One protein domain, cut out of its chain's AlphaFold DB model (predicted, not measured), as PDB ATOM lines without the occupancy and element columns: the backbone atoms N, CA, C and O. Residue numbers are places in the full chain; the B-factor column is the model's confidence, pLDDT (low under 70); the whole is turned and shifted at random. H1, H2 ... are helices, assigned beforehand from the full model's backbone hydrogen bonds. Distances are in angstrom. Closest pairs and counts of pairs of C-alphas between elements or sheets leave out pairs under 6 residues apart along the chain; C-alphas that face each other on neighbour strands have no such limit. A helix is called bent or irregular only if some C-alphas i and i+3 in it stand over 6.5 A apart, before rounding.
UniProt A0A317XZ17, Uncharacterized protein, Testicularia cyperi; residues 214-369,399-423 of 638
ATOM      1  N   PRO A 214     115.980 143.381 154.818       91.75
ATOM      2  CA  PRO A 214     115.450 143.908 153.558       91.75
ATOM      3  C   PRO A 214     116.555 144.349 152.591       91.75
ATOM      4  O   PRO A 214     116.435 144.085 151.396       91.75
ATOM      5  N   ASP A 215     117.659 144.916 153.089       90.56
ATOM      6  CA  ASP A 215     118.793 145.290 152.236       90.56
ATOM      7  C   ASP A 215     119.402 144.056 151.567       90.56
ATOM      8  O   ASP A 215     119.580 144.030 150.353       90.56
ATOM      9  N   ILE A 216     119.652 142.986 152.326       90.75
ATOM     10  CA  ILE A 216     120.223 141.742 151.788       90.75
ATOM     11  C   ILE A 216     119.301 141.124 150.731       90.75
ATOM     12  O   ILE A 216     119.778 140.732 149.667       90.75
ATOM     13  N   LEU A 217     117.988 141.076 150.984       92.12
ATOM     14  CA  LEU A 217     117.015 140.566 150.011       92.12
ATOM     15  C   LEU A 217     116.983 141.413 148.739       92.12
ATOM     16  O   LEU A 217     116.936 140.866 147.639       92.12
ATOM     17  N   SER A 218     117.089 142.738 148.869       90.44
ATOM     18  CA  SER A 218     117.182 143.618 147.706       90.44
ATOM     19  C   SER A 218     118.459 143.360 146.897       90.44
ATOM     20  O   SER A 218     118.387 143.318 145.672       90.44
ATOM     21  N   ILE A 219     119.598 143.064 147.541       90.38
ATOM     22  CA  ILE A 219     120.832 142.692 146.828       90.38
ATOM     23  C   ILE A 219     120.673 141.353 146.107       90.38
ATOM     24  O   ILE A 219     121.076 141.243 144.951       90.38
ATOM     25  N   LEU A 220     120.071 140.349 146.751       90.50
ATOM     26  CA  LEU A 220     119.802 139.055 146.116       90.50
ATOM     27  C   LEU A 220     118.866 139.211 144.910       90.50
ATOM     28  O   LEU A 220     119.098 138.608 143.868       90.50
ATOM     29  N   SER A 221     117.863 140.089 144.996       90.94
ATOM     30  CA  SER A 221     116.947 140.361 143.878       90.94
ATOM     31  C   SER A 221     117.648 140.912 142.624       90.94
ATOM     32  O   SER A 221     117.181 140.670 141.510       90.94
ATOM     33  N   LEU A 222     118.804 141.578 142.772       89.25
ATOM     34  CA  LEU A 222     119.598 142.075 141.639       89.25
ATOM     35  C   LEU A 222     120.208 140.944 140.795       89.25
ATOM     36  O   LEU A 222     120.535 141.175 139.632       89.25
ATOM     37  N   ASP A 223     120.342 139.734 141.345       87.94
ATOM     38  CA  ASP A 223     120.890 138.572 140.633       87.94
ATOM     39  C   ASP A 223     119.853 137.884 139.725       87.94
ATOM     40  O   ASP A 223     120.216 137.147 138.802       87.94
ATOM     41  N   PHE A 224     118.560 138.180 139.914       90.50
ATOM     42  CA  PHE A 224     117.457 137.542 139.193       90.50
ATOM     43  C   PHE A 224     117.563 137.606 137.656       90.50
ATOM     44  O   PHE A 224     117.348 136.573 137.023       90.50
ATOM     45  N   PRO A 225     117.931 138.730 137.004       89.00
ATOM     46  CA  PRO A 225     118.031 138.773 135.543       89.00
ATOM     47  C   PRO A 225     119.041 137.767 134.971       89.00
ATOM     48  O   PRO A 225     118.835 137.229 133.883       89.00
ATOM     49  N   GLY A 226     120.129 137.490 135.700       86.50
ATOM     50  CA  GLY A 226     121.095 136.456 135.322       86.50
ATOM     51  C   GLY A 226     120.519 135.049 135.477       86.50
ATOM     52  O   GLY A 226     120.681 134.208 134.591       86.50
ATOM     53  N   LEU A 227     119.786 134.815 136.568       87.38
ATOM     54  CA  LEU A 227     119.112 133.542 136.835       87.38
ATOM     55  C   LEU A 227     117.995 133.256 135.821       87.38
ATOM     56  O   LEU A 227     117.854 132.113 135.391       87.38
ATOM     57  N   TRP A 228     117.259 134.281 135.384       87.56
ATOM     58  CA  TRP A 228     116.249 134.180 134.328       87.56
ATOM     59  C   TRP A 228     116.860 133.731 132.998       87.56
ATOM     60  O   TRP A 228     116.401 132.753 132.421       87.56
ATOM     61  N   ARG A 229     117.955 134.361 132.552       87.06
ATOM     62  CA  ARG A 229     118.648 133.942 131.316       87.06
ATOM     63  C   ARG A 229     119.140 132.500 131.394       87.06
ATOM     64  O   ARG A 229     119.084 131.771 130.410       87.06
ATOM     65  N   SER A 230     119.624 132.077 132.563       84.06
ATOM     66  CA  SER A 230     120.031 130.687 132.781       84.06
ATOM     67  C   SER A 230     118.840 129.725 132.759       84.06
ATOM     68  O   SER A 230     118.960 128.630 132.207       84.06
ATOM     69  N   TYR A 231     117.698 130.130 133.315       82.56
ATOM     70  CA  TYR A 231     116.450 129.380 133.238       82.56
ATOM     71  C   TYR A 231     115.974 129.243 131.787       82.56
ATOM     72  O   TYR A 231     115.764 128.121 131.332       82.56
ATOM     73  N   GLU A 232     115.895 130.345 131.036       80.12
ATOM     74  CA  GLU A 232     115.519 130.346 129.617       80.12
ATOM     75  C   GLU A 232     116.448 129.456 128.797       80.12
ATOM     76  O   GLU A 232     115.968 128.560 128.107       80.12
ATOM     77  N   ALA A 233     117.767 129.630 128.931       79.50
ATOM     78  CA  ALA A 233     118.748 128.800 128.238       79.50
ATOM     79  C   ALA A 233     118.559 127.314 128.567       79.50
ATOM     80  O   ALA A 233     118.552 126.483 127.667       79.50
ATOM     81  N   SER A 234     118.323 126.975 129.837       72.31
ATOM     82  CA  SER A 234     118.061 125.599 130.250       72.31
ATOM     83  C   SER A 234     116.767 125.038 129.657       72.31
ATOM     84  O   SER A 234     116.743 123.886 129.232       72.31
ATOM     85  N   THR A 235     115.681 125.811 129.658       68.94
ATOM     86  CA  THR A 235     114.406 125.376 129.068       68.94
ATOM     87  C   THR A 235     114.497 125.263 127.550       68.94
ATOM     88  O   THR A 235     113.966 124.314 126.984       68.94
ATOM     89  N   GLY A 236     115.227 126.170 126.898       64.75
ATOM     90  CA  GLY A 236     115.503 126.139 125.467       64.75
ATOM     91  C   GLY A 236     116.356 124.933 125.087       64.75
ATOM     92  O   GLY A 236     115.988 124.196 124.181       64.75
ATOM     93  N   SER A 237     117.434 124.653 125.827       61.72
ATOM     94  CA  SER A 237     118.237 123.438 125.644       61.72
ATOM     95  C   SER A 237     117.409 122.173 125.847       61.72
ATOM     96  O   SER A 237     117.522 121.260 125.041       61.72
ATOM     97  N   ALA A 238     116.535 122.131 126.857       58.59
ATOM     98  CA  ALA A 238     115.634 121.002 127.078       58.59
ATOM     99  C   ALA A 238     114.619 120.821 125.937       58.59
ATOM    100  O   ALA A 238     114.355 119.697 125.533       58.59
ATOM    101  N   GLN A 239     114.071 121.909 125.387       58.34
ATOM    102  CA  GLN A 239     113.139 121.869 124.252       58.34
ATOM    103  C   GLN A 239     113.822 121.446 122.945       58.34
ATOM    104  O   GLN A 239     113.250 120.665 122.188       58.34
ATOM    105  N   ILE A 240     115.039 121.934 122.690       52.22
ATOM    106  CA  ILE A 240     115.852 121.569 121.519       52.22
ATOM    107  C   ILE A 240     116.312 120.111 121.629       52.22
ATOM    108  O   ILE A 240     116.239 119.367 120.652       52.22
ATOM    109  N   GLN A 241     116.727 119.680 122.826       48.56
ATOM    110  CA  GLN A 241     117.063 118.285 123.088       48.56
ATOM    111  C   GLN A 241     115.828 117.412 122.917       48.56
ATOM    112  O   GLN A 241     115.878 116.554 122.061       48.56
ATOM    113  N   ALA A 242     114.684 117.711 123.540       47.81
ATOM    114  CA  ALA A 242     113.442 116.943 123.376       47.81
ATOM    115  C   ALA A 242     112.934 116.816 121.919       47.81
ATOM    116  O   ALA A 242     112.127 115.930 121.636       47.81
ATOM    117  N   ALA A 243     113.385 117.673 120.996       45.41
ATOM    118  CA  ALA A 243     113.122 117.546 119.560       45.41
ATOM    119  C   ALA A 243     114.077 116.576 118.825       45.41
ATOM    120  O   ALA A 243     113.777 116.177 117.703       45.41
ATOM    121  N   THR A 244     115.194 116.193 119.449       43.78
ATOM    122  CA  THR A 244     116.307 115.431 118.853       43.78
ATOM    123  C   THR A 244     116.688 114.150 119.641       43.78
ATOM    124  O   THR A 244     117.181 113.218 119.020       43.78
ATOM    125  N   SER A 245     116.446 114.069 120.962       38.00
ATOM    126  CA  SER A 245     116.551 112.898 121.877       38.00
ATOM    127  C   SER A 245     116.117 113.296 123.321       38.00
ATOM    128  O   SER A 245     116.004 114.483 123.622       38.00
ATOM    129  N   PRO A 246     115.780 112.385 124.258       46.69
ATOM    130  CA  PRO A 246     114.933 112.744 125.399       46.69
ATOM    131  C   PRO A 246     115.662 113.560 126.480       46.69
ATOM    132  O   PRO A 246     116.655 113.137 127.065       46.69
ATOM    133  N   GLY A 247     115.099 114.727 126.804       42.47
ATOM    134  CA  GLY A 247     115.477 115.551 127.949       42.47
ATOM    135  C   GLY A 247     114.248 116.040 128.721       42.47
ATOM    136  O   GLY A 247     113.389 116.722 128.169       42.47
ATOM    137  N   LEU A 248     114.219 115.706 130.017       50.91
ATOM    138  CA  LEU A 248     113.315 116.103 131.118       50.91
ATOM    139  C   LEU A 248     111.917 115.462 131.248       50.91
ATOM    140  O   LEU A 248     111.504 115.258 132.386       50.91
ATOM    141  N   CYS A 249     111.208 115.071 130.188       49.34
ATOM    142  CA  CYS A 249     109.985 114.249 130.289       49.34
ATOM    143  C   CYS A 249     109.784 113.444 129.002       49.34
ATOM    144  O   CYS A 249     109.935 114.000 127.916       49.34
ATOM    145  N   SER A 250     109.393 112.167 129.110       53.41
ATOM    146  CA  SER A 250     109.050 111.356 127.935       53.41
ATOM    147  C   SER A 250     107.925 112.021 127.130       53.41
ATOM    148  O   SER A 250     107.077 112.735 127.679       53.41
ATOM    149  N   ARG A 251     107.868 111.769 125.818       46.75
ATOM    150  CA  ARG A 251     106.814 112.310 124.937       46.75
ATOM    151  C   ARG A 251     105.410 111.894 125.412       46.75
ATOM    152  O   ARG A 251     104.466 112.671 125.272       46.75
ATOM    153  N   SER A 252     105.296 110.726 126.054       48.88
ATOM    154  CA  SER A 252     104.073 110.187 126.661       48.88
ATOM    155  C   SER A 252     103.688 110.875 127.983       48.88
ATOM    156  O   SER A 252     102.503 111.110 128.221       48.88
ATOM    157  N   ILE A 253     104.655 111.281 128.817       49.34
ATOM    158  CA  ILE A 253     104.426 112.098 130.025       49.34
ATOM    159  C   ILE A 253     104.097 113.542 129.635       49.34
ATOM    160  O   ILE A 253     103.144 114.110 130.153       49.34
ATOM    161  N   ALA A 254     104.799 114.117 128.656       47.12
ATOM    162  CA  ALA A 254     104.513 115.449 128.123       47.12
ATOM    163  C   ALA A 254     103.131 115.536 127.447       47.12
ATOM    164  O   ALA A 254     102.479 116.576 127.529       47.12
ATOM    165  N   ALA A 255     102.667 114.455 126.805       46.97
ATOM    166  CA  ALA A 255     101.314 114.344 126.257       46.97
ATOM    167  C   ALA A 255     100.243 114.211 127.358       46.97
ATOM    168  O   ALA A 255      99.216 114.879 127.271       46.97
ATOM    169  N   LYS A 256     100.508 113.434 128.420       43.34
ATOM    170  CA  LYS A 256      99.625 113.298 129.600       43.34
ATOM    171  C   LYS A 256      99.566 114.560 130.471       43.34
ATOM    172  O   LYS A 256      98.521 114.879 131.022       43.34
ATOM    173  N   LEU A 257     100.660 115.317 130.554       43.66
ATOM    174  CA  LEU A 257     100.697 116.652 131.163       43.66
ATOM    175  C   LEU A 257      99.927 117.671 130.308       43.66
ATOM    176  O   LEU A 257      99.300 118.584 130.835       43.66
ATOM    177  N   ARG A 258      99.929 117.523 128.977       45.22
ATOM    178  CA  ARG A 258      99.147 118.385 128.075       45.22
ATOM    179  C   ARG A 258      97.635 118.233 128.271       45.22
ATOM    180  O   ARG A 258      96.914 119.198 128.047       45.22
ATOM    181  N   THR A 259      97.169 117.056 128.689       46.72
ATOM    182  CA  THR A 259      95.749 116.768 128.948       46.72
ATOM    183  C   THR A 259      95.319 117.019 130.397       46.72
ATOM    184  O   THR A 259      94.146 117.301 130.626       46.72
ATOM    185  N   ALA A 260      96.238 116.990 131.368       43.00
ATOM    186  CA  ALA A 260      95.967 117.292 132.774       43.00
ATOM    187  C   ALA A 260      96.606 118.628 133.183       43.00
ATOM    188  O   ALA A 260      97.774 118.638 133.543       43.00
ATOM    189  N   ALA A 261      95.846 119.731 133.106       47.34
ATOM    190  CA  ALA A 261      96.105 121.029 133.755       47.34
ATOM    191  C   ALA A 261      97.594 121.387 134.010       47.34
ATOM    192  O   ALA A 261      97.961 121.779 135.118       47.34
ATOM    193  N   SER A 262      98.469 121.231 133.007       45.28
ATOM    194  CA  SER A 262      99.883 121.577 133.161       45.28
ATOM    195  C   SER A 262     100.053 123.084 133.070       45.28
ATOM    196  O   SER A 262      99.442 123.740 132.226       45.28
ATOM    197  N   GLY A 263     100.871 123.612 133.980       50.09
ATOM    198  CA  GLY A 263     101.059 125.041 134.195       50.09
ATOM    199  C   GLY A 263     101.290 125.848 132.918       50.09
ATOM    200  O   GLY A 263     101.903 125.394 131.945       50.09
ATOM    201  N   GLU A 264     100.784 127.076 132.971       55.03
ATOM    202  CA  GLU A 264     100.946 128.129 131.975       55.03
ATOM    203  C   GLU A 264     102.430 128.364 131.639       55.03
ATOM    204  O   GLU A 264     103.329 128.010 132.410       55.03
ATOM    205  N   LYS A 265     102.725 128.959 130.474       63.81
ATOM    206  CA  LYS A 265     104.094 129.411 130.181       63.81
ATOM    207  C   LYS A 265     104.539 130.321 131.329       63.81
ATOM    208  O   LYS A 265     103.926 131.359 131.550       63.81
ATOM    209  N   VAL A 266     105.587 129.921 132.049       71.81
ATOM    210  CA  VAL A 266     106.094 130.677 133.201       71.81
ATOM    211  C   VAL A 266     106.498 132.071 132.732       71.81
ATOM    212  O   VAL A 266     107.452 132.220 131.968       71.81
ATOM    213  N   SER A 267     105.756 133.086 133.171       81.94
ATOM    214  CA  SER A 267     106.104 134.477 132.912       81.94
ATOM    215  C   SER A 267     107.318 134.875 133.754       81.94
ATOM    216  O   SER A 267     107.535 134.370 134.862       81.94
ATOM    217  N   GLN A 268     108.117 135.808 133.238       85.19
ATOM    218  CA  GLN A 268     109.276 136.342 133.958       85.19
ATOM    219  C   GLN A 268     108.868 136.953 135.311       85.19
ATOM    220  O   GLN A 268     109.594 136.834 136.296       85.19
ATOM    221  N   GLU A 269     107.692 137.578 135.369       86.25
ATOM    222  CA  GLU A 269     107.149 138.212 136.572       86.25
ATOM    223  C   GLU A 269     106.730 137.185 137.630       86.25
ATOM    224  O   GLU A 269     107.058 137.357 138.804       86.25
ATOM    225  N   ALA A 270     106.093 136.080 137.228       85.94
ATOM    226  CA  ALA A 270     105.723 135.008 138.149       85.94
ATOM    227  C   ALA A 270     106.963 134.327 138.752       85.94
ATOM    228  O   ALA A 270     107.023 134.088 139.960       85.94
ATOM    229  N   LEU A 271     107.999 134.075 137.939       86.62
ATOM    230  CA  LEU A 271     109.250 133.503 138.443       86.62
ATOM    231  C   LEU A 271     109.997 134.482 139.360       86.62
ATOM    232  O   LEU A 271     110.632 134.058 140.325       86.62
ATOM    233  N   ARG A 272     109.908 135.789 139.092       90.38
ATOM    234  CA  ARG A 272     110.488 136.819 139.959       90.38
ATOM    235  C   ARG A 272     109.844 136.817 141.341       90.38
ATOM    236  O   ARG A 272     110.567 136.819 142.332       90.38
ATOM    237  N   GLN A 273     108.515 136.759 141.412       90.12
ATOM    238  CA  GLN A 273     107.798 136.674 142.688       90.12
ATOM    239  C   GLN A 273     108.181 135.406 143.463       90.12
ATOM    240  O   GLN A 273     108.439 135.471 144.667       90.12
ATOM    241  N   LEU A 274     108.300 134.269 142.768       90.19
ATOM    242  CA  LEU A 274     108.777 133.023 143.371       90.19
ATOM    243  C   LEU A 274     110.209 133.165 143.908       90.19
ATOM    244  O   LEU A 274     110.498 132.707 145.012       90.19
ATOM    245  N   TYR A 275     111.104 133.817 143.159       91.69
ATOM    246  CA  TYR A 275     112.481 134.061 143.591       91.69
ATOM    247  C   TYR A 275     112.553 134.975 144.817       91.69
ATOM    248  O   TYR A 275     113.320 134.705 145.739       91.69
ATOM    249  N   GLU A 276     111.742 136.031 144.871       91.38
ATOM    250  CA  GLU A 276     111.678 136.933 146.024       91.38
ATOM    251  C   GLU A 276     111.228 136.177 147.287       91.38
ATOM    252  O   GLU A 276     111.886 136.268 148.327       91.38
ATOM    253  N   GLN A 277     110.198 135.332 147.180       91.12
ATOM    254  CA  GLN A 277     109.758 134.458 148.276       91.12
ATOM    255  C   GLN A 277     110.836 133.440 148.679       91.12
ATOM    256  O   GLN A 277     111.144 133.291 149.865       91.12
ATOM    257  N   PHE A 278     111.460 132.781 147.697       91.81
ATOM    258  CA  PHE A 278     112.565 131.847 147.908       91.81
ATOM    259  C   PHE A 278     113.744 132.514 148.624       91.81
ATOM    260  O   PHE A 278     114.253 131.965 149.595       91.81
ATOM    261  N   SER A 279     114.158 133.707 148.191       91.69
ATOM    262  CA  SER A 279     115.295 134.434 148.763       91.69
ATOM    263  C   SER A 279     115.071 134.775 150.241       91.69
ATOM    264  O   SER A 279     115.992 134.636 151.049       91.69
ATOM    265  N   GLY A 280     113.832 135.127 150.611       92.25
ATOM    266  CA  GLY A 280     113.414 135.348 151.995       92.25
ATOM    267  C   GLY A 280     113.589 134.103 152.858       92.25
ATOM    268  O   GLY A 280     114.243 134.156 153.900       92.25
ATOM    269  N   LEU A 281     113.058 132.972 152.392       91.00
ATOM    270  CA  LEU A 281     113.135 131.691 153.101       91.00
ATOM    271  C   LEU A 281     114.564 131.151 153.179       91.00
ATOM    272  O   LEU A 281     115.009 130.692 154.232       91.00
ATOM    273  N   PHE A 282     115.304 131.252 152.076       91.69
ATOM    274  CA  PHE A 282     116.705 130.869 151.996       91.69
ATOM    275  C   PHE A 282     117.537 131.658 153.011       91.69
ATOM    276  O   PHE A 282     118.265 131.059 153.807       91.69
ATOM    277  N   TYR A 283     117.375 132.984 153.058       92.50
ATOM    278  CA  TYR A 283     118.067 133.828 154.030       92.50
ATOM    279  C   TYR A 283     117.730 133.442 155.474       92.50
ATOM    280  O   TYR A 283     118.638 133.260 156.286       92.50
ATOM    281  N   ASP A 284     116.448 133.255 155.798       91.12
ATOM    282  CA  ASP A 284     116.030 132.916 157.161       91.12
ATOM    283  C   ASP A 284     116.582 131.553 157.620       91.12
ATOM    284  O   ASP A 284     116.893 131.389 158.804       91.12
ATOM    285  N   SER A 285     116.794 130.615 156.687       89.38
ATOM    286  CA  SER A 285     117.381 129.297 156.961       89.38
ATOM    287  C   SER A 285     118.903 129.306 157.177       89.38
ATOM    288  O   SER A 285     119.415 128.487 157.938       89.38
ATOM    289  N   ILE A 286     119.635 130.229 156.539       89.88
ATOM    290  CA  ILE A 286     121.110 130.202 156.474       89.88
ATOM    291  C   ILE A 286     121.777 131.325 157.279       89.88
ATOM    292  O   ILE A 286     122.948 131.199 157.644       89.88
ATOM    293  N   ARG A 287     121.046 132.389 157.641       87.62
ATOM    294  CA  ARG A 287     121.579 133.565 158.362       87.62
ATOM    295  C   ARG A 287     122.327 133.252 159.665       87.62
ATOM    296  O   ARG A 287     123.118 134.077 160.121       87.62
ATOM    297  N   SER A 288     122.069 132.107 160.305       88.81
ATOM    298  CA  SER A 288     122.807 131.691 161.506       88.81
ATOM    299  C   SER A 288     124.243 131.270 161.194       88.81
ATOM    300  O   SER A 288     125.131 131.491 162.017       88.81
ATOM    301  N   ASN A 289     124.464 130.688 160.014       87.81
ATOM    302  CA  ASN A 289     125.701 130.001 159.658       87.81
ATOM    303  C   ASN A 289     126.578 130.850 158.739       87.81
ATOM    304  O   ASN A 289     127.789 130.898 158.943       87.81
ATOM    305  N   VAL A 290     125.978 131.541 157.763       87.56
ATOM    306  CA  VAL A 290     126.704 132.368 156.793       87.56
ATOM    307  C   VAL A 290     126.357 133.833 156.986       87.56
ATOM    308  O   VAL A 290     125.192 134.223 157.045       87.56
ATOM    309  N   ARG A 291     127.409 134.642 157.110       84.12
ATOM    310  CA  ARG A 291     127.318 136.091 157.328       84.12
ATOM    311  C   ARG A 291     127.895 136.902 156.177       84.12
ATOM    312  O   ARG A 291     127.562 138.078 156.067       84.12
ATOM    313  N   ASP A 292     128.751 136.290 155.365       88.62
ATOM    314  CA  ASP A 292     129.310 136.939 154.191       88.62
ATOM    315  C   ASP A 292     128.278 136.967 153.057       88.62
ATOM    316  O   ASP A 292     127.584 135.985 152.781       88.62
ATOM    317  N   LEU A 293     128.171 138.123 152.409       88.81
ATOM    318  CA  LEU A 293     127.188 138.368 151.364       88.81
ATOM    319  C   LEU A 293     127.557 137.640 150.067       88.81
ATOM    320  O   LEU A 293     126.671 137.155 149.371       88.81
ATOM    321  N   GLU A 294     128.841 137.564 149.717       88.06
ATOM    322  CA  GLU A 294     129.262 136.909 148.473       88.06
ATOM    323  C   GLU A 294     129.048 135.397 148.547       88.06
ATOM    324  O   GLU A 294     128.520 134.788 147.612       88.06
ATOM    325  N   GLU A 295     129.353 134.797 149.697       88.62
ATOM    326  CA  GLU A 295     129.001 133.408 149.967       88.62
ATOM    327  C   GLU A 295     127.481 133.196 149.906       88.62
ATOM    328  O   GLU A 295     127.019 132.302 149.202       88.62
ATOM    329  N   LEU A 296     126.683 134.072 150.522       91.00
ATOM    330  CA  LEU A 296     125.222 133.995 150.435       91.00
ATOM    331  C   LEU A 296     124.710 134.078 148.986       91.00
ATOM    332  O   LEU A 296     123.859 133.278 148.598       91.00
ATOM    333  N   ARG A 297     125.246 134.994 148.167       91.06
ATOM    334  CA  ARG A 297     124.883 135.132 146.745       91.06
ATOM    335  C   ARG A 297     125.215 133.869 145.966       91.06
ATOM    336  O   ARG A 297     124.343 133.326 145.292       91.06
ATOM    337  N   THR A 298     126.437 133.356 146.109       90.19
ATOM    338  CA  THR A 298     126.866 132.137 145.404       90.19
ATOM    339  C   THR A 298     126.054 130.908 145.811       90.19
ATOM    340  O   THR A 298     125.630 130.153 144.937       90.19
ATOM    341  N   MET A 299     125.767 130.732 147.103       91.06
ATOM    342  CA  MET A 299     124.919 129.640 147.578       91.06
ATOM    343  C   MET A 299     123.466 129.800 147.114       91.06
ATOM    344  O   MET A 299     122.863 128.823 146.682       91.06
ATOM    345  N   SER A 300     122.901 131.013 147.158       92.12
ATOM    346  CA  SER A 300     121.520 131.257 146.717       92.12
ATOM    347  C   SER A 300     121.335 130.945 145.231       92.12
ATOM    348  O   SER A 300     120.381 130.263 144.860       92.12
ATOM    349  N   ALA A 301     122.289 131.367 144.394       90.56
ATOM    350  CA  ALA A 301     122.304 131.069 142.968       90.56
ATOM    351  C   ALA A 301     122.453 129.562 142.723       90.56
ATOM    352  O   ALA A 301     121.751 129.001 141.886       90.56
ATOM    353  N   ALA A 302     123.312 128.889 143.493       89.31
ATOM    354  CA  ALA A 302     123.484 127.448 143.384       89.31
ATOM    355  C   ALA A 302     122.196 126.672 143.716       89.31
ATOM    356  O   ALA A 302     121.751 125.832 142.931       89.31
ATOM    357  N   VAL A 303     121.556 126.977 144.846       91.25
ATOM    358  CA  VAL A 303     120.322 126.293 145.265       91.25
ATOM    359  C   VAL A 303     119.170 126.577 144.314       91.25
ATOM    360  O   VAL A 303     118.399 125.668 144.015       91.25
ATOM    361  N   TRP A 304     119.080 127.800 143.789       91.12
ATOM    362  CA  TRP A 304     118.023 128.193 142.864       91.12
ATOM    363  C   TRP A 304     117.921 127.263 141.647       91.12
ATOM    364  O   TRP A 304     116.827 126.833 141.287       91.12
ATOM    365  N   HIS A 305     119.053 126.877 141.052       87.75
ATOM    366  CA  HIS A 305     119.053 126.002 139.877       87.75
ATOM    367  C   HIS A 305     118.503 124.593 140.149       87.75
ATOM    368  O   HIS A 305     117.931 123.993 139.241       87.75
ATOM    369  N   SER A 306     118.651 124.070 141.369       86.25
ATOM    370  CA  SER A 306     118.066 122.782 141.777       86.25
ATOM    371  C   SER A 306     116.614 122.937 142.262       86.25
ATOM    372  O   SER A 306     115.773 122.081 141.981       86.25
ATOM    373  N   PHE A 307     116.297 124.066 142.908       88.81
ATOM    374  CA  PHE A 307     114.960 124.406 143.407       88.81
ATOM    375  C   PHE A 307     113.923 124.567 142.289       88.81
ATOM    376  O   PHE A 307     112.777 124.166 142.452       88.81
ATOM    377  N   VAL A 308     114.313 125.132 141.144       86.31
ATOM    378  CA  VAL A 308     113.391 125.435 140.033       86.31
ATOM    379  C   VAL A 308     113.086 124.210 139.154       86.31
ATOM    380  O   VAL A 308     112.186 124.259 138.319       86.31
ATOM    381  N   VAL A 309     113.776 123.080 139.347       83.06
ATOM    382  CA  VAL A 309     113.581 121.866 138.532       83.06
ATOM    383  C   VAL A 309     112.125 121.371 138.508       83.06
ATOM    384  O   VAL A 309     111.633 121.149 137.404       83.06
ATOM    385  N   PRO A 310     111.382 121.267 139.629       81.94
ATOM    386  CA  PRO A 310     109.982 120.824 139.593       81.94
ATOM    387  C   PRO A 310     109.047 121.794 138.844       81.94
ATOM    388  O   PRO A 310     108.016 121.393 138.305       81.94
ATOM    389  N   VAL A 311     109.418 123.079 138.764       81.31
ATOM    390  CA  VAL A 311     108.717 124.075 137.935       81.31
ATOM    391  C   VAL A 311     109.051 123.857 136.453       81.31
ATOM    392  O   VAL A 311     108.169 123.941 135.600       81.31
ATOM    393  N   GLN A 312     110.303 123.504 136.132       77.50
ATOM    394  CA  GLN A 312     110.727 123.160 134.765       77.50
ATOM    395  C   GLN A 312     110.054 121.885 134.246       77.50
ATOM    396  O   GLN A 312     109.652 121.846 133.083       77.50
ATOM    397  N   THR A 313     109.907 120.857 135.089       71.19
ATOM    398  CA  THR A 313     109.226 119.595 134.742       71.19
ATOM    399  C   THR A 313     107.700 119.715 134.732       71.19
ATOM    400  O   THR A 313     107.019 118.774 134.333       71.19
ATOM    401  N   ARG A 314     107.159 120.891 135.094       72.12
ATOM    402  CA  ARG A 314     105.720 121.191 135.204       72.12
ATOM    403  C   ARG A 314     104.977 120.324 136.226       72.12
ATOM    404  O   ARG A 314     103.779 120.102 136.081       72.12
ATOM    405  N   GLU A 315     105.668 119.862 137.265       68.94
ATOM    406  CA  GLU A 315     105.041 119.192 138.413       68.94
ATOM    407  C   GLU A 315     104.263 120.162 139.293       68.94
ATOM    408  O   GLU A 315     103.214 119.816 139.830       68.94
ATOM    409  N   CYS A 316     104.797 121.372 139.459       71.81
ATOM    410  CA  CYS A 316     104.248 122.382 140.351       71.81
ATOM    411  C   CYS A 316     104.070 123.709 139.612       71.81
ATOM    412  O   CYS A 316     104.863 124.071 138.739       71.81
ATOM    413  N   SER A 317     103.032 124.451 139.993       77.50
ATOM    414  CA  SER A 317     102.828 125.831 139.547       77.50
ATOM    415  C   SER A 317     103.733 126.793 140.323       77.50
ATOM    416  O   SER A 317     104.144 126.509 141.447       77.50
ATOM    417  N   THR A 318     104.005 127.972 139.758       75.19
ATOM    418  CA  THR A 318     104.782 129.042 140.412       75.19
ATOM    419  C   THR A 318     104.132 129.574 141.689       75.19
ATOM    420  O   THR A 318     104.818 130.170 142.511       75.19
ATOM    421  N   HIS A 319     102.824 129.367 141.863       77.94
ATOM    422  CA  HIS A 319     102.077 129.814 143.043       77.94
ATOM    423  C   HIS A 319     102.133 128.825 144.216       77.94
ATOM    424  O   HIS A 319     101.801 129.190 145.342       77.94
ATOM    425  N   ASP A 320     102.577 127.589 143.977       80.06
ATOM    426  CA  ASP A 320     102.463 126.490 144.933       80.06
ATOM    427  C   ASP A 320     103.772 126.303 145.725       80.06
ATOM    428  O   ASP A 320     104.510 125.328 145.596       80.06
ATOM    429  N   LEU A 321     104.112 127.308 146.541       80.19
ATOM    430  CA  LEU A 321     105.396 127.368 147.253       80.19
ATOM    431  C   LEU A 321     105.566 126.233 148.280       80.19
ATOM    432  O   LEU A 321     106.677 125.751 148.496       80.19
ATOM    433  N   GLN A 322     104.485 125.798 148.932       82.75
ATOM    434  CA  GLN A 322     104.552 124.808 150.014       82.75
ATOM    435  C   GLN A 322     105.009 123.431 149.519       82.75
ATOM    436  O   GLN A 322     105.838 122.784 150.163       82.75
ATOM    437  N   THR A 323     104.511 123.002 148.360       81.62
ATOM    438  CA  THR A 323     104.867 121.720 147.740       81.62
ATOM    439  C   THR A 323     106.317 121.737 147.248       81.62
ATOM    440  O   THR A 323     107.068 120.792 147.511       81.62
ATOM    441  N   LEU A 324     106.760 122.858 146.664       82.88
ATOM    442  CA  LEU A 324     108.155 123.082 146.272       82.88
ATOM    443  C   LEU A 324     109.119 123.055 147.467       82.88
ATOM    444  O   LEU A 324     110.179 122.431 147.401       82.88
ATOM    445  N   LEU A 325     108.758 123.690 148.585       82.56
ATOM    446  CA  LEU A 325     109.593 123.702 149.789       82.56
ATOM    447  C   LEU A 325     109.727 122.324 150.427       82.56
ATOM    448  O   LEU A 325     110.806 121.990 150.917       82.56
ATOM    449  N   LEU A 326     108.667 121.514 150.416       84.62
ATOM    450  CA  LEU A 326     108.724 120.158 150.954       84.62
ATOM    451  C   LEU A 326     109.725 119.311 150.157       84.62
ATOM    452  O   LEU A 326     110.580 118.653 150.754       84.62
ATOM    453  N   ALA A 327     109.693 119.423 148.825       78.31
ATOM    454  CA  ALA A 327     110.638 118.758 147.933       78.31
ATOM    455  C   ALA A 327     112.083 119.274 148.092       78.31
ATOM    456  O   ALA A 327     113.029 118.489 148.036       78.31
ATOM    457  N   ALA A 328     112.264 120.577 148.326       80.00
ATOM    458  CA  ALA A 328     113.574 121.227 148.384       80.00
ATOM    459  C   ALA A 328     114.189 121.341 149.792       80.00
ATOM    460  O   ALA A 328     115.322 121.799 149.936       80.00
ATOM    461  N   SER A 329     113.474 120.935 150.843       82.56
ATOM    462  CA  SER A 329     113.899 121.125 152.241       82.56
ATOM    463  C   SER A 329     115.248 120.475 152.582       82.56
ATOM    464  O   SER A 329     116.002 120.994 153.411       82.56
ATOM    465  N   SER A 330     115.584 119.364 151.923       86.62
ATOM    466  CA  SER A 330     116.873 118.681 152.067       86.62
ATOM    467  C   SER A 330     118.028 119.468 151.443       86.62
ATOM    468  O   SER A 330     119.139 119.418 151.973       86.62
ATOM    469  N   LEU A 331     117.769 120.250 150.388       86.69
ATOM    470  CA  LEU A 331     118.780 121.039 149.682       86.69
ATOM    471  C   LEU A 331     119.379 122.107 150.599       86.69
ATOM    472  O   LEU A 331     120.596 122.239 150.660       86.69
ATOM    473  N   PHE A 332     118.554 122.818 151.377       87.94
ATOM    474  CA  PHE A 332     119.045 123.856 152.294       87.94
ATOM    475  C   PHE A 332     120.002 123.298 153.356       87.94
ATOM    476  O   PHE A 332     120.991 123.943 153.700       87.94
ATOM    477  N   ARG A 333     119.741 122.081 153.856       87.62
ATOM    478  CA  ARG A 333     120.621 121.409 154.826       87.62
ATOM    479  C   ARG A 333     121.910 120.920 154.171       87.62
ATOM    480  O   ARG A 333     122.981 121.115 154.738       87.62
ATOM    481  N   ASP A 334     121.813 120.323 152.985       87.25
ATOM    482  CA  ASP A 334     122.973 119.790 152.261       87.25
ATOM    483  C   ASP A 334     123.969 120.896 151.874       87.25
ATOM    484  O   ASP A 334     125.179 120.729 152.012       87.25
ATOM    485  N   VAL A 335     123.470 122.074 151.493       88.50
ATOM    486  CA  VAL A 335     124.287 123.259 151.165       88.50
ATOM    487  C   VAL A 335     125.123 123.711 152.354       88.50
ATOM    488  O   VAL A 335     126.318 123.966 152.222       88.50
ATOM    489  N   VAL A 336     124.515 123.779 153.537       88.62
ATOM    490  CA  VAL A 336     125.220 124.151 154.768       88.62
ATOM    491  C   VAL A 336     126.297 123.120 155.114       88.62
ATOM    492  O   VAL A 336     127.373 123.484 155.574       88.62
ATOM    493  N   VAL A 337     126.040 121.832 154.885       86.88
ATOM    494  CA  VAL A 337     126.988 120.774 155.261       86.88
ATOM    495  C   VAL A 337     128.123 120.619 154.255       86.88
ATOM    496  O   VAL A 337     129.246 120.396 154.688       86.88
ATOM    497  N   ARG A 338     127.863 120.738 152.948       84.88
ATOM    498  CA  ARG A 338     128.845 120.434 151.887       84.88
ATOM    499  C   ARG A 338     129.411 121.671 151.195       84.88
ATOM    500  O   ARG A 338     130.595 121.700 150.859       84.88
ATOM    501  N   LEU A 339     128.580 122.686 150.947       85.88
ATOM    502  CA  LEU A 339     128.991 123.873 150.194       85.88
ATOM    503  C   LEU A 339     129.663 124.911 151.103       85.88
ATOM    504  O   LEU A 339     130.730 125.417 150.758       85.88
ATOM    505  N   GLN A 340     129.098 125.175 152.287       86.75
ATOM    506  CA  GLN A 340     129.703 126.095 153.264       86.75
ATOM    507  C   GLN A 340     131.043 125.561 153.801       86.75
ATOM    508  O   GLN A 340     131.998 126.316 153.968       86.75
ATOM    509  N   THR A 341     131.143 124.253 154.042       85.44
ATOM    510  CA  THR A 341     132.389 123.592 154.480       85.44
ATOM    511  C   THR A 341     133.419 123.450 153.359       85.44
ATOM    512  O   THR A 341     134.543 123.019 153.616       85.44
ATOM    513  N   ARG A 342     133.057 123.840 152.125       84.44
ATOM    514  CA  ARG A 342     133.884 123.749 150.915       84.44
ATOM    515  C   ARG A 342     134.328 122.318 150.588       84.44
ATOM    516  O   ARG A 342     135.345 122.141 149.923       84.44
ATOM    517  N   GLU A 343     133.563 121.306 151.004       80.88
ATOM    518  CA  GLU A 343     133.783 119.915 150.575       80.88
ATOM    519  C   GLU A 343     133.563 119.751 149.069       80.88
ATOM    520  O   GLU A 343     134.238 118.952 148.424       80.88
ATOM    521  N   VAL A 344     132.615 120.510 148.517       82.75
ATOM    522  CA  VAL A 344     132.254 120.498 147.099       82.75
ATOM    523  C   VAL A 344     132.245 121.929 146.573       82.75
ATOM    524  O   VAL A 344     131.796 122.855 147.251       82.75
ATOM    525  N   GLY A 345     132.740 122.129 145.351       83.69
ATOM    526  CA  GLY A 345     132.673 123.436 144.700       83.69
ATOM    527  C   GLY A 345     131.229 123.823 144.332       83.69
ATOM    528  O   GLY A 345     130.430 122.940 144.020       83.69
ATOM    529  N   PRO A 346     130.879 125.127 144.259       86.00
ATOM    530  CA  PRO A 346     129.517 125.564 143.928       86.00
ATOM    531  C   PRO A 346     128.976 124.957 142.634       86.00
ATOM    532  O   PRO A 346     127.862 124.458 142.612       86.00
ATOM    533  N   ARG A 347     129.788 124.929 141.571       84.88
ATOM    534  CA  ARG A 347     129.377 124.401 140.258       84.88
ATOM    535  C   ARG A 347     129.132 122.897 140.259       84.88
ATOM    536  O   ARG A 347     128.265 122.405 139.549       84.88
ATOM    537  N   GLU A 348     129.919 122.159 141.023       83.06
ATOM    538  CA  GLU A 348     129.776 120.711 141.093       83.06
ATOM    539  C   GLU A 348     128.550 120.347 141.924       83.06
ATOM    540  O   GLU A 348     127.720 119.552 141.485       83.06
ATOM    541  N   TRP A 349     128.378 121.016 143.065       88.56
ATOM    542  CA  TRP A 349     127.206 120.834 143.905       88.56
ATOM    543  C   TRP A 349     125.915 121.164 143.144       88.56
ATOM    544  O   TRP A 349     124.937 120.423 143.254       88.56
ATOM    545  N   THR A 350     125.893 122.220 142.317       87.12
ATOM    546  CA  THR A 350     124.709 122.538 141.500       87.12
ATOM    547  C   THR A 350     124.370 121.449 140.503       87.12
ATOM    548  O   THR A 350     123.197 121.157 140.319       87.12
ATOM    549  N   LEU A 351     125.368 120.851 139.851       83.00
ATOM    550  CA  LEU A 351     125.124 119.792 138.875       83.00
ATOM    551  C   LEU A 351     124.607 118.528 139.571       83.00
ATOM    552  O   LEU A 351     123.578 117.994 139.169       83.00
ATOM    553  N   GLU A 352     125.250 118.112 140.667       84.25
ATOM    554  CA  GLU A 352     124.847 116.932 141.441       84.25
ATOM    555  C   GLU A 352     123.434 117.089 142.030       84.25
ATOM    556  O   GLU A 352     122.581 116.214 141.883       84.25
ATOM    557  N   SER A 353     123.164 118.218 142.693       85.69
ATOM    558  CA  SER A 353     121.856 118.490 143.304       85.69
ATOM    559  C   SER A 353     120.753 118.655 142.264       85.69
ATOM    560  O   SER A 353     119.601 118.305 142.522       85.69
ATOM    561  N   ARG A 354     121.078 119.182 141.083       83.19
ATOM    562  CA  ARG A 354     120.130 119.304 139.981       83.19
ATOM    563  C   ARG A 354     119.798 117.944 139.376       83.19
ATOM    564  O   ARG A 354     118.616 117.671 139.213       83.19
ATOM    565  N   ALA A 355     120.788 117.089 139.115       81.00
ATOM    566  CA  ALA A 355     120.561 115.729 138.617       81.00
ATOM    567  C   ALA A 355     119.656 114.929 139.571       81.00
ATOM    568  O   ALA A 355     118.611 114.426 139.160       81.00
ATOM    569  N   LYS A 356     119.957 114.953 140.878       84.19
ATOM    570  CA  LYS A 356     119.104 114.332 141.911       84.19
ATOM    571  C   LYS A 356     117.687 114.905 141.935       84.19
ATOM    572  O   LYS A 356     116.722 114.168 142.114       84.19
ATOM    573  N   SER A 357     117.550 116.222 141.764       82.50
ATOM    574  CA  SER A 357     116.240 116.879 141.698       82.50
ATOM    575  C   SER A 357     115.451 116.436 140.460       82.50
ATOM    576  O   SER A 357     114.253 116.186 140.570       82.50
ATOM    577  N   ILE A 358     116.105 116.253 139.305       81.06
ATOM    578  CA  ILE A 358     115.484 115.740 138.070       81.06
ATOM    579  C   ILE A 358     115.030 114.287 138.249       81.06
ATOM    580  O   ILE A 358     113.897 113.961 137.909       81.06
ATOM    581  N   GLU A 359     115.858 113.418 138.824       80.88
ATOM    582  CA  GLU A 359     115.488 112.023 139.111       80.88
ATOM    583  C   GLU A 359     114.316 111.931 140.103       80.88
ATOM    584  O   GLU A 359     113.351 111.189 139.893       80.88
ATOM    585  N   ALA A 360     114.342 112.740 141.165       81.25
ATOM    586  CA  ALA A 360     113.243 112.823 142.127       81.25
ATOM    587  C   ALA A 360     111.943 113.336 141.476       81.25
ATOM    588  O   ALA A 360     110.850 112.897 141.819       81.25
ATOM    589  N   SER A 361     112.066 114.246 140.516       76.56
ATOM    590  CA  SER A 361     110.967 114.790 139.713       76.56
ATOM    591  C   SER A 361     110.371 113.715 138.785       76.56
ATOM    592  O   SER A 361     109.186 113.381 138.876       76.56
ATOM    593  N   LYS A 362     111.221 113.019 138.016       74.38
ATOM    594  CA  LYS A 362     110.836 111.866 137.180       74.38
ATOM    595  C   LYS A 362     110.094 110.789 137.979       74.38
ATOM    596  O   LYS A 362     109.047 110.308 137.547       74.38
ATOM    597  N   THR A 363     110.607 110.412 139.153       80.19
ATOM    598  CA  THR A 363     109.984 109.378 139.999       80.19
ATOM    599  C   THR A 363     108.619 109.805 140.540       80.19
ATOM    600  O   THR A 363     107.693 108.989 140.539       80.19
ATOM    601  N   ARG A 364     108.442 111.075 140.932       79.00
ATOM    602  CA  ARG A 364     107.134 111.617 141.344       79.00
ATOM    603  C   ARG A 364     106.129 111.633 140.197       79.00
ATOM    604  O   ARG A 364     105.000 111.183 140.385       79.00
ATOM    605  N   LEU A 365     106.536 112.071 139.007       73.19
ATOM    606  CA  LEU A 365     105.685 112.042 137.812       73.19
ATOM    607  C   LEU A 365     105.300 110.612 137.416       73.19
ATOM    608  O   LEU A 365     104.136 110.345 137.112       73.19
ATOM    609  N   ALA A 366     106.243 109.669 137.476       73.00
ATOM    610  CA  ALA A 366     105.973 108.259 137.214       73.00
ATOM    611  C   ALA A 366     105.002 107.657 138.247       73.00
ATOM    612  O   ALA A 366     104.109 106.891 137.881       73.00
ATOM    613  N   ALA A 367     105.135 108.019 139.527       76.06
ATOM    614  CA  ALA A 367     104.204 107.609 140.576       76.06
ATOM    615  C   ALA A 367     102.795 108.189 140.350       76.06
ATOM    616  O   ALA A 367     101.814 107.447 140.415       76.06
ATOM    617  N   ALA A 368     102.687 109.473 139.997       71.50
ATOM    618  CA  ALA A 368     101.415 110.116 139.663       71.50
ATOM    619  C   ALA A 368     100.744 109.472 138.434       71.50
ATOM    620  O   ALA A 368      99.545 109.189 138.446       71.50
ATOM    621  N   ALA A 369     101.519 109.149 137.394       67.25
ATOM    622  CA  ALA A 369     101.015 108.473 136.199       67.25
ATOM    623  C   ALA A 369     100.505 107.046 136.483       67.25
ATOM    624  O   ALA A 369      99.534 106.607 135.860       67.25
ATOM    625  N   LEU A 399     117.453 102.644 127.290       56.44
ATOM    626  CA  LEU A 399     118.869 102.441 126.969       56.44
ATOM    627  C   LEU A 399     119.588 103.769 126.693       56.44
ATOM    628  O   LEU A 399     120.663 104.004 127.241       56.44
ATOM    629  N   ASP A 400     118.979 104.673 125.924       58.44
ATOM    630  CA  ASP A 400     119.523 106.019 125.689       58.44
ATOM    631  C   ASP A 400     119.601 106.847 126.985       58.44
ATOM    632  O   ASP A 400     120.564 107.592 127.205       58.44
ATOM    633  N   GLU A 401     118.605 106.714 127.869       54.69
ATOM    634  CA  GLU A 401     118.593 107.338 129.195       54.69
ATOM    635  C   GLU A 401     119.671 106.755 130.112       54.69
ATOM    636  O   GLU A 401     120.355 107.519 130.793       54.69
ATOM    637  N   GLU A 402     119.856 105.434 130.115       60.00
ATOM    638  CA  GLU A 402     120.916 104.751 130.853       60.00
ATOM    639  C   GLU A 402     122.291 105.178 130.340       60.00
ATOM    640  O   GLU A 402     123.137 105.573 131.140       60.00
ATOM    641  N   GLU A 403     122.515 105.227 129.025       67.44
ATOM    642  CA  GLU A 403     123.780 105.704 128.472       67.44
ATOM    643  C   GLU A 403     124.030 107.193 128.751       67.44
ATOM    644  O   GLU A 403     125.175 107.611 128.956       67.44
ATOM    645  N   TRP A 404     122.995 108.034 128.718       61.56
ATOM    646  CA  TRP A 404     123.119 109.449 129.061       61.56
ATOM    647  C   TRP A 404     123.443 109.631 130.543       61.56
ATOM    648  O   TRP A 404     124.377 110.364 130.870       61.56
ATOM    649  N   LEU A 405     122.741 108.917 131.424       55.78
ATOM    650  CA  LEU A 405     122.983 108.929 132.862       55.78
ATOM    651  C   LEU A 405     124.369 108.358 133.164       55.78
ATOM    652  O   LEU A 405     125.086 108.909 133.988       55.78
ATOM    653  N   GLU A 406     124.832 107.351 132.428       66.62
ATOM    654  CA  GLU A 406     126.215 106.880 132.472       66.62
ATOM    655  C   GLU A 406     127.219 107.929 131.976       66.62
ATOM    656  O   GLU A 406     128.291 108.077 132.553       66.62
ATOM    657  N   ARG A 407     126.935 108.670 130.901       68.75
ATOM    658  CA  ARG A 407     127.820 109.744 130.413       68.75
ATOM    659  C   ARG A 407     127.877 110.905 131.399       68.75
ATOM    660  O   ARG A 407     128.963 111.440 131.628       68.75
ATOM    661  N   GLU A 408     126.749 111.276 131.994       62.22
ATOM    662  CA  GLU A 408     126.653 112.351 132.977       62.22
ATOM    663  C   GLU A 408     127.255 111.928 134.318       62.22
ATOM    664  O   GLU A 408     128.060 112.673 134.867       62.22
ATOM    665  N   THR A 409     127.006 110.706 134.796       61.34
ATOM    666  CA  THR A 409     127.691 110.136 135.970       61.34
ATOM    667  C   THR A 409     129.182 109.960 135.721       61.34
ATOM    668  O   THR A 409     129.956 110.305 136.598       61.34
ATOM    669  N   ARG A 410     129.635 109.567 134.521       63.53
ATOM    670  CA  ARG A 410     131.068 109.556 134.155       63.53
ATOM    671  C   ARG A 410     131.662 110.965 134.093       63.53
ATOM    672  O   ARG A 410     132.833 111.146 134.425       63.53
ATOM    673  N   ALA A 411     130.909 111.968 133.645       65.50
ATOM    674  CA  ALA A 411     131.347 113.364 133.642       65.50
ATOM    675  C   ALA A 411     131.415 113.928 135.070       65.50
ATOM    676  O   ALA A 411     132.408 114.561 135.433       65.50
ATOM    677  N   LEU A 412     130.412 113.629 135.897       61.22
ATOM    678  CA  LEU A 412     130.386 113.915 137.325       61.22
ATOM    679  C   LEU A 412     131.496 113.166 138.049       61.22
ATOM    680  O   LEU A 412     132.152 113.778 138.866       61.22
ATOM    681  N   ASP A 413     131.800 111.916 137.712       61.44
ATOM    682  CA  ASP A 413     132.889 111.139 138.303       61.44
ATOM    683  C   ASP A 413     134.260 111.674 137.886       61.44
ATOM    684  O   ASP A 413     135.190 111.674 138.691       61.44
ATOM    685  N   LYS A 414     134.406 112.209 136.666       66.38
ATOM    686  CA  LYS A 414     135.607 112.953 136.250       66.38
ATOM    687  C   LYS A 414     135.767 114.260 137.034       66.38
ATOM    688  O   LYS A 414     136.879 114.577 137.451       66.38
ATOM    689  N   LEU A 415     134.678 114.994 137.273       58.06
ATOM    690  CA  LEU A 415     134.678 116.209 138.101       58.06
ATOM    691  C   LEU A 415     134.917 115.886 139.587       58.06
ATOM    692  O   LEU A 415     135.740 116.523 140.237       58.06
ATOM    693  N   ARG A 416     134.292 114.821 140.084       55.75
ATOM    694  CA  ARG A 416     134.428 114.252 141.424       55.75
ATOM    695  C   ARG A 416     135.843 113.750 141.648       55.75
ATOM    696  O   ARG A 416     136.408 113.968 142.711       55.75
ATOM    697  N   SER A 417     136.482 113.158 140.647       53.34
ATOM    698  CA  SER A 417     137.902 112.794 140.706       53.34
ATOM    699  C   SER A 417     138.811 114.015 140.890       53.34
ATOM    700  O   SER A 417     139.901 113.865 141.428       53.34
ATOM    701  N   ALA A 418     138.373 115.217 140.503       54.22
ATOM    702  CA  ALA A 418     139.103 116.461 140.744       54.22
ATOM    703  C   ALA A 418     138.767 117.117 142.103       54.22
ATOM    704  O   ALA A 418     139.629 117.784 142.670       54.22
ATOM    705  N   SER A 419     137.559 116.922 142.650       48.31
ATOM    706  CA  SER A 419     137.082 117.565 143.893       48.31
ATOM    707  C   SER A 419     137.095 116.653 145.132       48.31
ATOM    708  O   SER A 419     137.609 117.023 146.185       48.31
ATOM    709  N   SER A 420     136.595 115.422 145.021       48.12
ATOM    710  CA  SER A 420     136.524 114.432 146.102       48.12
ATOM    711  C   SER A 420     137.890 113.825 146.442       48.12
ATOM    712  O   SER A 420     138.054 113.206 147.496       48.12
ATOM    713  N   GLN A 421     138.911 114.122 145.629       48.84
ATOM    714  CA  GLN A 421     140.315 114.019 146.025       48.84
ATOM    715  C   GLN A 421     140.696 114.933 147.203       48.84
ATOM    716  O   GLN A 421     141.808 114.800 147.702       48.84
ATOM    717  N   ALA A 422     139.829 115.824 147.690       47.81
ATOM    718  CA  ALA A 422     140.102 116.618 148.890       47.81
ATOM    719  C   ALA A 422     139.631 115.948 150.198       47.81
ATOM    720  O   ALA A 422     140.332 116.036 151.205       47.81
ATOM    721  N   SER A 423     138.476 115.267 150.205       49.09
ATOM    722  CA  SER A 423     137.859 114.718 151.429       49.09
ATOM    723  C   SER A 423     137.833 113.185 151.489       49.09
ATOM    724  O   SER A 423     138.098 112.611 152.544       49.09
TER     725      SER A 423
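Overview. This is residues 214 to 369 and 399 to 423 of the 638 residues of an uncharacterized protein of Testicularia cyperi (UniProt A0A317XZ17). H5 runs through the middle of a helical body, with H2, H4, H7 and H8 unevenly round it and the short H6 following it. H9 packs on the outside of H8 near one end of each, H1 packs on H4, and H3 lies at the far end with loops on either side. The printed part has 181 residues with nine named helices, H1 to H9 in chain order, and no named strand; the class is all helix. It is compact, with a radius of gyration of the C-alphas of 16.8 A and spans of 46 by 40 by 27 A.

Along the chain. H1, residues 214 to 221, begins at C-alpha 214 (115.450, 143.908, 153.558). H2, residues 224 to 242, is 26.3 A long, and H3 holds residues 251 to 259. H4, residues 268 to 286, is 26.2 A long. H5, residues 293 to 307, measures 20.2 A, and H6 holds residues 309 to 312. H7, residues 321 to 339, is 24.0 A long and irregular: C-alphas 327 and 330 are 7.5 A apart, and it has a kink of 47 degrees near residue 328. H8, residues 346 to 369, is the longest at 34.1 A. H9, residues 399 to 419, is 29.1 A long and ends at C-alpha 419 (137.082, 117.565, 143.893).

Arrangement. H8 is the hub, touching H5, H6, H7 and H9. With residues 346 to 357 it touches H5 at a shallow tilt of 27 degrees, the same way; the closest C-alphas, of Ser 306 and Arg 354, are 4.4 A apart. H6 touches H8, closest at C-alphas 310 and 361, 6.1 A. H7 and H8 form a helical hairpin and only just touch, with 3 pairs of C-alphas within 8 A, closest at Leu 339 and Pro 346, 6.5 A. H9 touches H8 at 27 degrees, opposite ways, closest at C-alphas 348 and 415, 7.3 A. H4 touches H7, closest at C-alphas 285 and 332, 7.4 A, and H1, closest at C-alphas 217 and 279, 6.5 A. H2 and H4 only just touch, with 3 pairs within 8 A, closest at C-alphas 224 and 272, 7.0 A. H3 touches no helix. Every O i to N i+4 pair is within hydrogen-bond range in H1, H2, H3, H4, H8 and H9; H5 has 9 of 11, H7 10 of 15, and H6 is too short for one.

Size, cuts and confidence. The C-alphas of Asp 215 and Leu 399, the two farthest apart, are 49.7 A apart. Residues 370 to 398 are not printed, and C-alphas 369 and 399 are 21.0 A apart across this cut. Of the links that are printed whole, none is long. Mean pLDDT of the printed part is 75.2; residues 235 to 265, 315, 369 and 399 to 423 are under 70.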